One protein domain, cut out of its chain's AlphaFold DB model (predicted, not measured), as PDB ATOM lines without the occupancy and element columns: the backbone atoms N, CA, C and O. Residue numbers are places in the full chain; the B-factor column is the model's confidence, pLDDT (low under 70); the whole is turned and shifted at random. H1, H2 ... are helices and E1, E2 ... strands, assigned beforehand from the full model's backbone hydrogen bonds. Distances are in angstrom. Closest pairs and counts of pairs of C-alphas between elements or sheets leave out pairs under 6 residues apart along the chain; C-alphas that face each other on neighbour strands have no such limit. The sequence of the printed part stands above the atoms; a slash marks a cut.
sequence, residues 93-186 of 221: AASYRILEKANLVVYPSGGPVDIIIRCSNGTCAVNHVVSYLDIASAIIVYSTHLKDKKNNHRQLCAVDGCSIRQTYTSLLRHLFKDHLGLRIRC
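What this domain is: This is residues 93 to 186 of the 221 residues of an uncharacterized protein of Polyporus brumalis (UniProt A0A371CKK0). What shape is this? A strand hairpin, E1 and E2, packs on helix H2; H3 lies near H2, and H1 lies away from the hairpin. What builds it? The printed part has 94 residues with H1, E1, E2, H2, H3 in order, an antiparallel sheet, and under half in named elements, mostly helix. It is compact, radius of gyration of the C-alphas 13.2 A, spanning 39 by 28 by 20 A.

Where its parts are: Which strands? E1 is residues 114 to 117, E2 128 to 131. Which helices? H2, 135 to 145, and H3, 168 to 179, each measure 15.2 A from first to last C-alpha. H1, 93 to 101, begins at C-alpha (33.412, 21.637, -11.808); H3 ends at (43.723, 23.404, -22.051).

How they stand to each other: What pairs the strands? N 115 and O 130, 2.9 A apart, are within hydrogen-bond range. What meets H2? The closest C-alphas of E2 and H2, Val 130 and Ala 138, are 5.7 A apart. H1 and H2 only just touch, with 3 pairs of C-alphas within 8 A, closest Ala 93 and Ile 139, 6.9 A. In H1, H2 and H3 every O i to N i+4 pair is within hydrogen-bond range.

The domain as a whole: How large? The farthest C-alphas, Thr 123 and Cys 186, are 43.1 A apart; the printed part has no cut. Which links are long? H1 to E1 and H2 to H3. Where is confidence low? Among others, residues 119 to 127 have pLDDT under 70.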
ATOM      1  N   ALA A  93      34.040  20.627 -10.964       69.38
ATOM      2  CA  ALA A  93      33.412  21.637 -11.808       69.38
ATOM      3  C   ALA A  93      32.674  22.698 -10.983       69.38
ATOM      4  O   ALA A  93      32.869  23.894 -11.203       69.38
ATOM      5  N   ALA A  94      31.881  22.278  -9.992       74.81
ATOM      6  CA  ALA A  94      31.203  23.205  -9.086       74.81
ATOM      7  C   ALA A  94      32.198  24.102  -8.329       74.81
ATOM      8  O   ALA A  94      31.967  25.301  -8.180       74.81
ATOM      9  N   SER A  95      33.338  23.546  -7.912       73.38
ATOM     10  CA  SER A  95      34.378  24.299  -7.200       73.38
ATOM     11  C   SER A  95      35.001  25.400  -8.069       73.38
ATOM     12  O   SER A  95      35.178  26.519  -7.592       73.38
ATOM     13  N   TYR A  96      35.294  25.123  -9.345       71.75
ATOM     14  CA  TYR A  96      35.830  26.139 -10.261       71.75
ATOM     15  C   TYR A  96      34.799  27.223 -10.606       71.75
ATOM     16  O   TYR A  96      35.166  28.393 -10.648       71.75
ATOM     17  N   ARG A  97      33.507  26.881 -10.728       75.31
ATOM     18  CA  ARG A  97      32.428  27.874 -10.917       75.31
ATOM     19  C   ARG A  97      32.315  28.860  -9.750       75.31
ATOM     20  O   ARG A  97      32.033  30.035  -9.960       75.31
ATOM     21  N   ILE A  98      32.516  28.397  -8.514       79.25
ATOM     22  CA  ILE A  98      32.515  29.277  -7.333       79.25
ATOM     23  C   ILE A  98      33.705  30.244  -7.389       79.25
ATOM     24  O   ILE A  98      33.534  31.436  -7.142       79.25
ATOM     25  N   LEU A  99      34.896  29.751  -7.746       78.75
ATOM     26  CA  LEU A  99      36.093  30.587  -7.884       78.75
ATOM     27  C   LEU A  99      35.950  31.622  -9.003       78.75
ATOM     28  O   LEU A  99      36.379  32.759  -8.836       78.75
ATOM     29  N   GLU A 100      35.338  31.240 -10.120       77.06
ATOM     30  CA  GLU A 100      35.053  32.132 -11.243       77.06
ATOM     31  C   GLU A 100      34.116  33.270 -10.819       77.06
ATOM     32  O   GLU A 100      34.460  34.436 -10.990       77.06
ATOM     33  N   LYS A 101      32.995  32.954 -10.152       80.69
ATOM     34  CA  LYS A 101      32.063  33.961  -9.605       80.69
ATOM     35  C   LYS A 101      32.713  34.903  -8.594       80.69
ATOM     36  O   LYS A 101      32.341  36.068  -8.515       80.69
ATOM     37  N   ALA A 102      33.672  34.403  -7.819       79.19
ATOM     38  CA  ALA A 102      34.439  35.204  -6.870       79.19
ATOM     39  C   ALA A 102      35.546  36.041  -7.543       79.19
ATOM     40  O   ALA A 102      36.330  36.680  -6.846       79.19
ATOM     41  N   ASN A 103      35.645  36.023  -8.878       80.12
ATOM     42  CA  ASN A 103      36.736  36.618  -9.639       80.12
ATOM     43  C   ASN A 103      38.109  36.119  -9.170       80.12
ATOM     44  O   ASN A 103      39.075  36.863  -9.219       80.12
ATOM     45  N   LEU A 104      38.251  34.876  -8.713       82.00
ATOM     46  CA  LEU A 104      39.531  34.323  -8.246       82.00
ATOM     47  C   LEU A 104      40.246  33.487  -9.304       82.00
ATOM     48  O   LEU A 104      41.339  32.984  -9.064       82.00
ATOM     49  N   VAL A 105      39.647  33.337 -10.479       80.62
ATOM     50  CA  VAL A 105      40.261  32.658 -11.616       80.62
ATOM     51  C   VAL A 105      41.034  33.678 -12.450       80.62
ATOM     52  O   VAL A 105      40.534  34.763 -12.742       80.62
ATOM     53  N   VAL A 106      42.271  33.335 -12.793       78.06
ATOM     54  CA  VAL A 106      43.140  34.093 -13.694       78.06
ATOM     55  C   VAL A 106      43.337  33.272 -14.955       78.06
ATOM     56  O   VAL A 106      43.619  32.072 -14.890       78.06
ATOM     57  N   TYR A 107      43.206  33.945 -16.089       72.38
ATOM     58  CA  TYR A 107      43.389  33.370 -17.411       72.38
ATOM     59  C   TYR A 107      44.807  33.652 -17.914       72.38
ATOM     60  O   TYR A 107      45.378  34.694 -17.569       72.38
ATOM     61  N   PRO A 108      45.403  32.752 -18.711       68.12
ATOM     62  CA  PRO A 108      46.695  33.020 -19.322       68.12
ATOM     63  C   PRO A 108      46.592  34.241 -20.244       68.12
ATOM     64  O   PRO A 108      45.594  34.444 -20.935       68.12
ATOM     65  N   SER A 109      47.639  35.062 -20.255       57.69
ATOM     66  CA  SER A 109      47.772  36.197 -21.164       57.69
ATOM     67  C   SER A 109      48.076  35.689 -22.574       57.69
ATOM     68  O   SER A 109      49.207  35.340 -22.898       57.69
ATOM     69  N   GLY A 110      47.032  35.625 -23.389       55.50
ATOM     70  CA  GLY A 110      47.023  35.246 -24.795       55.50
ATOM     71  C   GLY A 110      45.591  35.426 -25.285       55.50
ATOM     72  O   GLY A 110      44.660  35.235 -24.503       55.50
ATOM     73  N   GLY A 111      45.400  35.891 -26.522       51.62
ATOM     74  CA  GLY A 111      44.061  36.090 -27.090       51.62
ATOM     75  C   GLY A 111      43.221  34.805 -27.075       51.62
ATOM     76  O   GLY A 111      43.729  33.746 -26.705       51.62
ATOM     77  N   PRO A 112      41.941  34.868 -27.474       51.72
ATOM     78  CA  PRO A 112      41.065  33.722 -27.369       51.72
ATOM     79  C   PRO A 112      41.568  32.515 -28.143       51.72
ATOM     80  O   PRO A 112      41.547  32.492 -29.369       51.72
ATOM     81  N   VAL A 113      42.032  31.512 -27.396       62.56
ATOM     82  CA  VAL A 113      42.301  30.179 -27.915       62.56
ATOM     83  C   VAL A 113      41.026  29.391 -27.690       62.56
ATOM     84  O   VAL A 113      40.690  29.031 -26.561       62.56
ATOM     85  N   ASP A 114      40.277  29.174 -28.760       74.56
ATOM     86  CA  ASP A 114      39.150  28.262 -28.695       74.56
ATOM     87  C   ASP A 114      39.667  26.828 -28.549       74.56
ATOM     88  O   ASP A 114      40.598  26.402 -29.238       74.56
ATOM     89  N   ILE A 115      39.058  26.068 -27.644       76.19
ATOM     90  CA  ILE A 115      39.348  24.649 -27.468       76.19
ATOM     91  C   ILE A 115      38.343  23.823 -28.262       76.19
ATOM     92  O   ILE A 115      37.136  24.072 -28.241       76.19
ATOM     93  N   ILE A 116      38.841  22.806 -28.959       80.94
ATOM     94  CA  ILE A 116      38.002  21.885 -29.720       80.94
ATOM     95  C   ILE A 116      37.768  20.640 -28.874       80.94
ATOM     96  O   ILE A 116      38.704  19.894 -28.594       80.94
ATOM     97  N   ILE A 117      36.522  20.393 -28.481       80.69
ATOM     98  CA  ILE A 117      36.120  19.175 -27.780       80.69
ATOM     99  C   ILE A 117      35.487  18.224 -28.798       80.69
ATOM    100  O   ILE A 117      34.405  18.483 -29.335       80.69
ATOM    101  N   ARG A 118      36.178  17.115 -29.070       70.38
ATOM    102  CA  ARG A 118      35.708  16.039 -29.940       70.38
ATOM    103  C   ARG A 118      34.573  15.284 -29.268       70.38
ATOM    104  O   ARG A 118      34.666  14.894 -28.102       70.38
ATOM    105  N   CYS A 119      33.529  14.993 -30.036       67.25
ATOM    106  CA  CYS A 119      32.525  14.061 -29.570       67.25
ATOM    107  C   CYS A 119      33.056  12.626 -29.611       67.25
ATOM    108  O   CYS A 119      33.533  12.146 -30.635       67.25
ATOM    109  N   SER A 120      32.937  11.920 -28.488       59.88
ATOM    110  CA  SER A 120      33.230  10.483 -28.387       59.88
ATOM    111  C   SER A 120      32.109   9.600 -28.954       59.88
ATOM    112  O   SER A 120      32.276   8.390 -29.110       59.88
ATOM    113  N   ASN A 121      30.951  10.190 -29.251       60.69
ATOM    114  CA  ASN A 121      29.765   9.513 -29.747       60.69
ATOM    115  C   ASN A 121      29.811   9.520 -31.282       60.69
ATOM    116  O   ASN A 121      29.720  10.581 -31.896       60.69
ATOM    117  N   GLY A 122      29.917   8.346 -31.912       53.50
ATOM    118  CA  GLY A 122      30.101   8.195 -33.367       53.50
ATOM    119  C   GLY A 122      28.990   8.768 -34.267       53.50
ATOM    120  O   GLY A 122      29.076   8.646 -35.483       53.50
ATOM    121  N   THR A 123      27.951   9.383 -33.695       52.16
ATOM    122  CA  THR A 123      26.848  10.061 -34.394       52.16
ATOM    123  C   THR A 123      26.878  11.585 -34.274       52.16
ATOM    124  O   THR A 123      26.074  12.260 -34.912       52.16
ATOM    125  N   CYS A 124      27.773  12.158 -33.467       54.34
ATOM    126  CA  CYS A 124      27.917  13.603 -33.363       54.34
ATOM    127  C   CYS A 124      29.076  14.035 -34.265       54.34
ATOM    128  O   CYS A 124      30.248  13.927 -33.912       54.34
ATOM    129  N   ALA A 125      28.728  14.490 -35.466       50.19
ATOM    130  CA  ALA A 125      29.684  14.909 -36.487       50.19
ATOM    131  C   ALA A 125      30.289  16.304 -36.232       50.19
ATOM    132  O   ALA A 125      31.030  16.813 -37.069       50.19
ATOM    133  N   VAL A 126      29.953  16.945 -35.109       63.56
ATOM    134  CA  VAL A 126      30.298  18.343 -34.850       63.56
ATOM    135  C   VAL A 126      31.297  18.406 -33.705       63.56
ATOM    136  O   VAL A 126      30.986  18.101 -32.555       63.56
ATOM    137  N   ASN A 127      32.517  18.805 -34.042       68.62
ATOM    138  CA  ASN A 127      33.485  19.285 -33.071       68.62
ATOM    139  C   ASN A 127      32.902  20.505 -32.354       68.62
ATOM    140  O   ASN A 127      32.455  21.451 -33.004       68.62
ATOM    141  N   HIS A 128      32.909  20.495 -31.024       75.25
ATOM    142  CA  HIS A 128      32.442  21.642 -30.262       75.25
ATOM    143  C   HIS A 128      33.607  22.584 -30.021       75.25
ATOM    144  O   HIS A 128      34.534  22.260 -29.282       75.25
ATOM    145  N   VAL A 129      33.541  23.743 -30.659       77.56
ATOM    146  CA  VAL A 129      34.456  24.849 -30.410       77.56
ATOM    147  C   VAL A 129      33.919  25.603 -29.202       77.56
ATOM    148  O   VAL A 129      32.791  26.096 -29.235       77.56
ATOM    149  N   VAL A 130      34.686  25.633 -28.116       75.81
ATOM    150  CA  VAL A 130      34.326  26.381 -26.912       75.81
ATOM    151  C   VAL A 130      35.410  27.398 -26.619       75.81
ATOM    152  O   VAL A 130      36.592  27.060 -26.586       75.81
ATOM    153  N   SER A 131      35.000  28.639 -26.374       72.88
ATOM    154  CA  SER A 131      35.933  29.670 -25.945       72.88
ATOM    155  C   SER A 131      36.487  29.334 -24.566       72.88
ATOM    156  O   SER A 131      35.733  28.973 -23.662       72.88
ATOM    157  N   TYR A 132      37.794  29.502 -24.371       69.12
ATOM    158  CA  TYR A 132      38.426  29.316 -23.063       69.12
ATOM    159  C   TYR A 132      37.852  30.223 -21.951       69.12
ATOM    160  O   TYR A 132      38.007  29.906 -20.772       69.12
ATOM    161  N   LEU A 133      37.174  31.321 -22.321       67.44
ATOM    162  CA  LEU A 133      36.472  32.224 -21.399       67.44
ATOM    163  C   LEU A 133      35.110  31.689 -20.938       67.44
ATOM    164  O   LEU A 133      34.580  32.182 -19.948       67.44
ATOM    165  N   ASP A 134      34.535  30.700 -21.625       75.50
ATOM    166  CA  ASP A 134      33.253  30.096 -21.256       75.50
ATOM    167  C   ASP A 134      33.476  28.734 -20.584       75.50
ATOM    168  O   ASP A 134      33.195  27.660 -21.130       75.50
ATOM    169  N   ILE A 135      34.018  28.785 -19.362       72.94
ATOM    170  CA  ILE A 135      34.334  27.604 -18.549       72.94
ATOM    171  C   ILE A 135      33.076  26.759 -18.326       72.94
ATOM    172  O   ILE A 135      33.127  25.526 -18.372       72.94
ATOM    173  N   ALA A 136      31.935  27.403 -18.073       71.62
ATOM    174  CA  ALA A 136      30.685  26.709 -17.808       71.62
ATOM    175  C   ALA A 136      30.258  25.855 -19.006       71.62
ATOM    176  O   ALA A 136      29.971  24.666 -18.812       71.62
ATOM    177  N   SER A 137      30.277  26.419 -20.217       74.69
ATOM    178  CA  SER A 137      29.985  25.676 -21.443       74.69
ATOM    179  C   SER A 137      31.058  24.637 -21.748       74.69
ATOM    180  O   SER A 137      30.712  23.512 -22.107       74.69
ATOM    181  N   ALA A 138      32.341  24.948 -21.528       78.88
ATOM    182  CA  ALA A 138      33.446  24.017 -21.763       78.88
ATOM    183  C   ALA A 138      33.297  22.762 -20.904       78.88
ATOM    184  O   ALA A 138      33.398  21.650 -21.414       78.88
ATOM    185  N   ILE A 139      32.973  22.929 -19.619       78.56
ATOM    186  CA  ILE A 139      32.686  21.821 -18.706       78.56
ATOM    187  C   ILE A 139      31.479  21.027 -19.189       78.56
ATOM    188  O   ILE A 139      31.560  19.807 -19.253       78.56
ATOM    189  N   ILE A 140      30.359  21.686 -19.507       76.69
ATOM    190  CA  ILE A 140      29.128  20.990 -19.911       76.69
ATOM    191  C   ILE A 140      29.404  20.128 -21.143       76.69
ATOM    192  O   ILE A 140      29.138  18.927 -21.128       76.69
ATOM    193  N   VAL A 141      30.005  20.718 -22.173       78.12
ATOM    194  CA  VAL A 141      30.378  20.025 -23.405       78.12
ATOM    195  C   VAL A 141      31.355  18.886 -23.099       78.12
ATOM    196  O   VAL A 141      31.094  17.738 -23.457       78.12
ATOM    197  N   TYR A 142      32.431  19.145 -22.356       82.19
ATOM    198  CA  TYR A 142      33.427  18.130 -22.003       82.19
ATOM    199  C   TYR A 142      32.825  16.951 -21.229       82.19
ATOM    200  O   TYR A 142      33.055  15.790 -21.570       82.19
ATOM    201  N   SER A 143      31.989  17.229 -20.229       77.25
ATOM    202  CA  SER A 143      31.291  16.220 -19.433       77.25
ATOM    203  C   SER A 143      30.295  15.410 -20.257       77.25
ATOM    204  O   SER A 143      30.169  14.207 -20.039       77.25
ATOM    205  N   THR A 144      29.606  16.025 -21.226       75.25
ATOM    206  CA  THR A 144      28.704  15.279 -22.121       75.25
ATOM    207  C   THR A 144      29.448  14.287 -23.013       75.25
ATOM    208  O   THR A 144      28.912  13.216 -23.312       75.25
ATOM    209  N   HIS A 145      30.692  14.608 -23.381       75.50
ATOM    210  CA  HIS A 145      31.544  13.775 -24.232       75.50
ATOM    211  C   HIS A 145      32.360  12.740 -23.454       75.50
ATOM    212  O   HIS A 145      32.708  11.698 -24.005       75.50
ATOM    213  N   LEU A 146      32.585  12.927 -22.155       75.06
ATOM    214  CA  LEU A 146      33.120  11.892 -21.263       75.06
ATOM    215  C   LEU A 146      31.994  11.008 -20.713       75.06
ATOM    216  O   LEU A 146      31.733  10.931 -19.512       75.06
ATOM    217  N   LYS A 147      31.288  10.329 -21.618       61.09
ATOM    218  CA  LYS A 147      30.121   9.509 -21.291       61.09
ATOM    219  C   LYS A 147      30.542   8.153 -20.721       61.09
ATOM    220  O   LYS A 147      30.539   7.147 -21.417       61.09
ATOM    221  N   ASP A 148      30.866   8.108 -19.433       59.72
ATOM    222  CA  ASP A 148      30.826   6.844 -18.694       59.72
ATOM    223  C   ASP A 148      30.309   7.078 -17.270       59.72
ATOM    224  O   ASP A 148      30.963   7.696 -16.433       59.72
ATOM    225  N   LYS A 149      29.087   6.600 -16.994       54.22
ATOM    226  CA  LYS A 149      28.449   6.707 -15.667       54.22
ATOM    227  C   LYS A 149      29.199   5.898 -14.601       54.22
ATOM    228  O   LYS A 149      28.919   6.045 -13.413       54.22
ATOM    229  N   LYS A 150      30.136   5.034 -15.004       58.03
ATOM    230  CA  LYS A 150      30.984   4.259 -14.102       58.03
ATOM    231  C   LYS A 150      32.337   4.956 -13.978       58.03
ATOM    232  O   LYS A 150      33.238   4.763 -14.782       58.03
ATOM    233  N   ASN A 151      32.466   5.749 -12.918       59.00
ATOM    234  CA  ASN A 151      33.572   6.654 -12.564       59.00
ATOM    235  C   ASN A 151      34.983   6.013 -12.409       59.00
ATOM    236  O   ASN A 151      35.883   6.646 -11.860       59.00
ATOM    237  N   ASN A 152      35.186   4.766 -12.852       58.44
ATOM    238  CA  ASN A 152      36.352   3.933 -12.529       58.44
ATOM    239  C   ASN A 152      37.182   3.486 -13.746       58.44
ATOM    240  O   ASN A 152      38.120   2.706 -13.585       58.44
ATOM    241  N   HIS A 153      36.878   3.940 -14.963       72.81
ATOM    242  CA  HIS A 153      37.685   3.614 -16.144       72.81
ATOM    243  C   HIS A 153      38.477   4.823 -16.639       72.81
ATOM    244  O   HIS A 153      38.028   5.967 -16.550       72.81
ATOM    245  N   ARG A 154      39.703   4.570 -17.121       81.38
ATOM    246  CA  ARG A 154      40.535   5.602 -17.749       81.38
ATOM    247  C   ARG A 154      39.939   5.926 -19.118       81.38
ATOM    248  O   ARG A 154      39.824   5.041 -19.962       81.38
ATOM    249  N   GLN A 155      39.583   7.184 -19.328       82.56
ATOM    250  CA  GLN A 155      39.036   7.713 -20.572       82.56
ATOM    251  C   GLN A 155      40.095   8.569 -21.272       82.56
ATOM    252  O   GLN A 155      41.014   9.071 -20.626       82.56
ATOM    253  N   LEU A 156      39.984   8.716 -22.592       84.19
ATOM    254  CA  LEU A 156      40.781   9.684 -23.347       84.19
ATOM    255  C   LEU A 156      40.270  11.099 -23.081       84.19
ATOM    256  O   LEU A 156      39.062  11.302 -22.956       84.19
ATOM    257  N   CYS A 157      41.185  12.063 -23.025       86.25
ATOM    258  CA  CYS A 157      40.829  13.470 -23.069       86.25
ATOM    259  C   CYS A 157      39.994  13.748 -24.325       86.25
ATOM    260  O   CYS A 157      40.329  13.295 -25.418       86.25
ATOM    261  N   ALA A 158      38.893  14.478 -24.153       83.75
ATOM    262  CA  ALA A 158      38.014  14.831 -25.260       83.75
ATOM    263  C   ALA A 158      38.516  16.051 -26.055       83.75
ATOM    264  O   ALA A 158      37.910  16.391 -27.063       83.75
ATOM    265  N   VAL A 159      39.596  16.719 -25.632       84.56
ATOM    266  CA  VAL A 159      40.182  17.833 -26.393       84.56
ATOM    267  C   VAL A 159      40.943  17.300 -27.605       84.56
ATOM    268  O   VAL A 159      41.678  16.314 -27.515       84.56
ATOM    269  N   ASP A 160      40.753  17.952 -28.748       83.19
ATOM    270  CA  ASP A 160      41.426  17.620 -29.995       83.19
ATOM    271  C   ASP A 160      42.957  17.647 -29.848       83.19
ATOM    272  O   ASP A 160      43.524  18.517 -29.191       83.19
ATOM    273  N   GLY A 161      43.633  16.661 -30.437       83.00
ATOM    274  CA  GLY A 161      45.088  16.511 -30.351       83.00
ATOM    275  C   GLY A 161      45.628  16.042 -28.994       83.00
ATOM    276  O   GLY A 161      46.827  15.789 -28.888       83.00
ATOM    277  N   CYS A 162      44.789  15.864 -27.966       86.31
ATOM    278  CA  CYS A 162      45.235  15.385 -26.660       86.31
ATOM    279  C   CYS A 162      45.162  13.853 -26.541       86.31
ATOM    280  O   CYS A 162      44.126  13.234 -26.777       86.31
ATOM    281  N   SER A 163      46.266  13.221 -26.132       87.00
ATOM    282  CA  SER A 163      46.386  11.761 -25.973       87.00
ATOM    283  C   SER A 163      46.293  11.281 -24.517       87.00
ATOM    284  O   SER A 163      46.405  10.081 -24.244       87.00
ATOM    285  N   ILE A 164      46.068  12.194 -23.568       90.06
ATOM    286  CA  ILE A 164      46.041  11.887 -22.135       90.06
ATOM    287  C   ILE A 164      44.884  10.943 -21.793       90.06
ATOM    288  O   ILE A 164      43.740  11.149 -22.200       90.06
ATOM    289  N   ARG A 165      45.187   9.909 -20.997       87.19
ATOM    290  CA  ARG A 165      44.230   8.900 -20.524       87.19
ATOM    291  C   ARG A 165      44.159   8.840 -19.006       87.19
ATOM    292  O   ARG A 165      45.071   8.316 -18.369       87.19
ATOM    293  N   GLN A 166      43.068   9.323 -18.418       88.06
ATOM    294  CA  GLN A 166      42.885   9.355 -16.962       88.06
ATOM    295  C   GLN A 166      41.416   9.165 -16.556       88.06
ATOM    296  O   GLN A 166      40.538   9.013 -17.400       88.06
ATOM    297  N   THR A 167      41.138   9.121 -15.253       84.88
ATOM    298  CA  THR A 167      39.763   9.106 -14.725       84.88
ATOM    299  C   THR A 167      39.058  10.436 -14.986       84.88
ATOM    300  O   THR A 167      39.718  11.468 -15.088       84.88
ATOM    301  N   TYR A 168      37.722  10.439 -15.012       82.50
ATOM    302  CA  TYR A 168      36.905  11.639 -15.248       82.50
ATOM    303  C   TYR A 168      37.324  12.851 -14.395       82.50
ATOM    304  O   TYR A 168      37.579  13.935 -14.916       82.50
ATOM    305  N   THR A 169      37.481  12.667 -13.079       80.12
ATOM    306  CA  THR A 169      37.879  13.757 -12.169       80.12
ATOM    307  C   THR A 169      39.275  14.296 -12.468       80.12
ATOM    308  O   THR A 169      39.538  15.483 -12.284       80.12
ATOM    309  N   SER A 170      40.181  13.445 -12.946       84.12
ATOM    310  CA  SER A 170      41.530  13.857 -13.328       84.12
ATOM    311  C   SER A 170      41.554  14.515 -14.706       84.12
ATOM    312  O   SER A 170      42.244  15.513 -14.873       84.12
ATOM    313  N   LEU A 171      40.721  14.048 -15.638       86.31
ATOM    314  CA  LEU A 171      40.506  14.672 -16.942       86.31
ATOM    315  C   LEU A 171      39.886  16.068 -16.837       86.31
ATOM    316  O   LEU A 171      40.262  16.940 -17.611       86.31
ATOM    317  N   LEU A 172      38.986  16.308 -15.878       84.25
ATOM    318  CA  LEU A 172      38.492  17.658 -15.586       84.25
ATOM    319  C   LEU A 172      39.617  18.573 -15.089       84.25
ATOM    320  O   LEU A 172      39.743  19.706 -15.538       84.25
ATOM    321  N   ARG A 173      40.473  18.084 -14.182       82.38
ATOM    322  CA  ARG A 173      41.635  18.861 -13.712       82.38
ATOM    323  C   ARG A 173      42.615  19.162 -14.844       82.38
ATOM    324  O   ARG A 173      43.130  20.272 -14.911       82.38
ATOM    325  N   HIS A 174      42.854  18.179 -15.703       87.31
ATOM    326  CA  HIS A 174      43.676  18.316 -16.897       87.31
ATOM    327  C   HIS A 174      43.100  19.371 -17.856       87.31
ATOM    328  O   HIS A 174      43.833  20.272 -18.245       87.31
ATOM    329  N   LEU A 175      41.787  19.352 -18.128       86.25
ATOM    330  CA  LEU A 175      41.108  20.383 -18.925       86.25
ATOM    331  C   LEU A 175      41.364  21.793 -18.378       86.25
ATOM    332  O   LEU A 175      41.796  22.672 -19.119       86.25
ATOM    333  N   PHE A 176      41.144  22.007 -17.077       82.81
ATOM    334  CA  PHE A 176      41.325  23.328 -16.470       82.81
ATOM    335  C   PHE A 176      42.764  23.828 -16.556       82.81
ATOM    336  O   PHE A 176      42.982  24.997 -16.857       82.81
ATOM    337  N   LYS A 177      43.741  22.955 -16.301       81.38
ATOM    338  CA  LYS A 177      45.152  23.342 -16.237       81.38
ATOM    339  C   LYS A 177      45.786  23.472 -17.618       81.38
ATOM    340  O   LYS A 177      46.413  24.482 -17.904       81.38
ATOM    341  N   ASP A 178      45.665  22.430 -18.429       83.75
ATOM    342  CA  ASP A 178      46.499  22.253 -19.617       83.75
ATOM    343  C   ASP A 178      45.815  22.773 -20.891       83.75
ATOM    344  O   ASP A 178      46.502  23.098 -21.853       83.75
ATOM    345  N   HIS A 179      44.481  22.905 -20.894       83.62
ATOM    346  CA  HIS A 179      43.723  23.404 -22.051       83.62
ATOM    347  C   HIS A 179      43.111  24.789 -21.828       83.62
ATOM    348  O   HIS A 179      43.150  25.619 -22.726       83.62
ATOM    349  N   LEU A 180      42.578  25.059 -20.634       79.94
ATOM    350  CA  LEU A 180      42.001  26.366 -20.293       79.94
ATOM    351  C   LEU A 180      43.001  27.307 -19.603       79.94
ATOM    352  O   LEU A 180      42.730  28.497 -19.454       79.94
ATOM    353  N   GLY A 181      44.154  26.787 -19.165       77.88
ATOM    354  CA  GLY A 181      45.199  27.573 -18.505       77.88
ATOM    355  C   GLY A 181      44.767  28.220 -17.187       77.88
ATOM    356  O   GLY A 181      45.397  29.184 -16.755       77.88
ATOM    357  N   LEU A 182      43.701  27.723 -16.552       79.75
ATOM    358  CA  LEU A 182      43.115  28.337 -15.367       79.75
ATOM    359  C   LEU A 182      44.093  28.303 -14.199       79.75
ATOM    360  O   LEU A 182      44.561  27.240 -13.776       79.75
ATOM    361  N   ARG A 183      44.326  29.477 -13.621       84.06
ATOM    362  CA  ARG A 183      45.050  29.635 -12.360       84.06
ATOM    363  C   ARG A 183      44.147  30.278 -11.322       84.06
ATOM    364  O   ARG A 183      43.180  30.952 -11.655       84.06
ATOM    365  N   ILE A 184      44.452  30.062 -10.052       85.06
ATOM    366  CA  ILE A 184      43.641  30.539  -8.932       85.06
ATOM    367  C   ILE A 184      44.450  31.592  -8.181       85.06
ATOM    368  O   ILE A 184      45.484  31.266  -7.609       85.06
ATOM    369  N   ARG A 185      44.005  32.846  -8.169       86.44
ATOM    370  CA  ARG A 185      44.629  33.902  -7.358       86.44
ATOM    371  C   ARG A 185      44.158  33.832  -5.911       86.44
ATOM    372  O   ARG A 185      43.049  33.382  -5.621       86.44
ATOM    373  N   CYS A 186      45.022  34.272  -5.001       86.31
ATOM    374  CA  CYS A 186      44.635  34.445  -3.611       86.31
ATOM    375  C   CYS A 186      43.565  35.539  -3.492       86.31
ATOM    376  O   CYS A 186      43.612  36.534  -4.211       86.31
TER     377      CYS A 186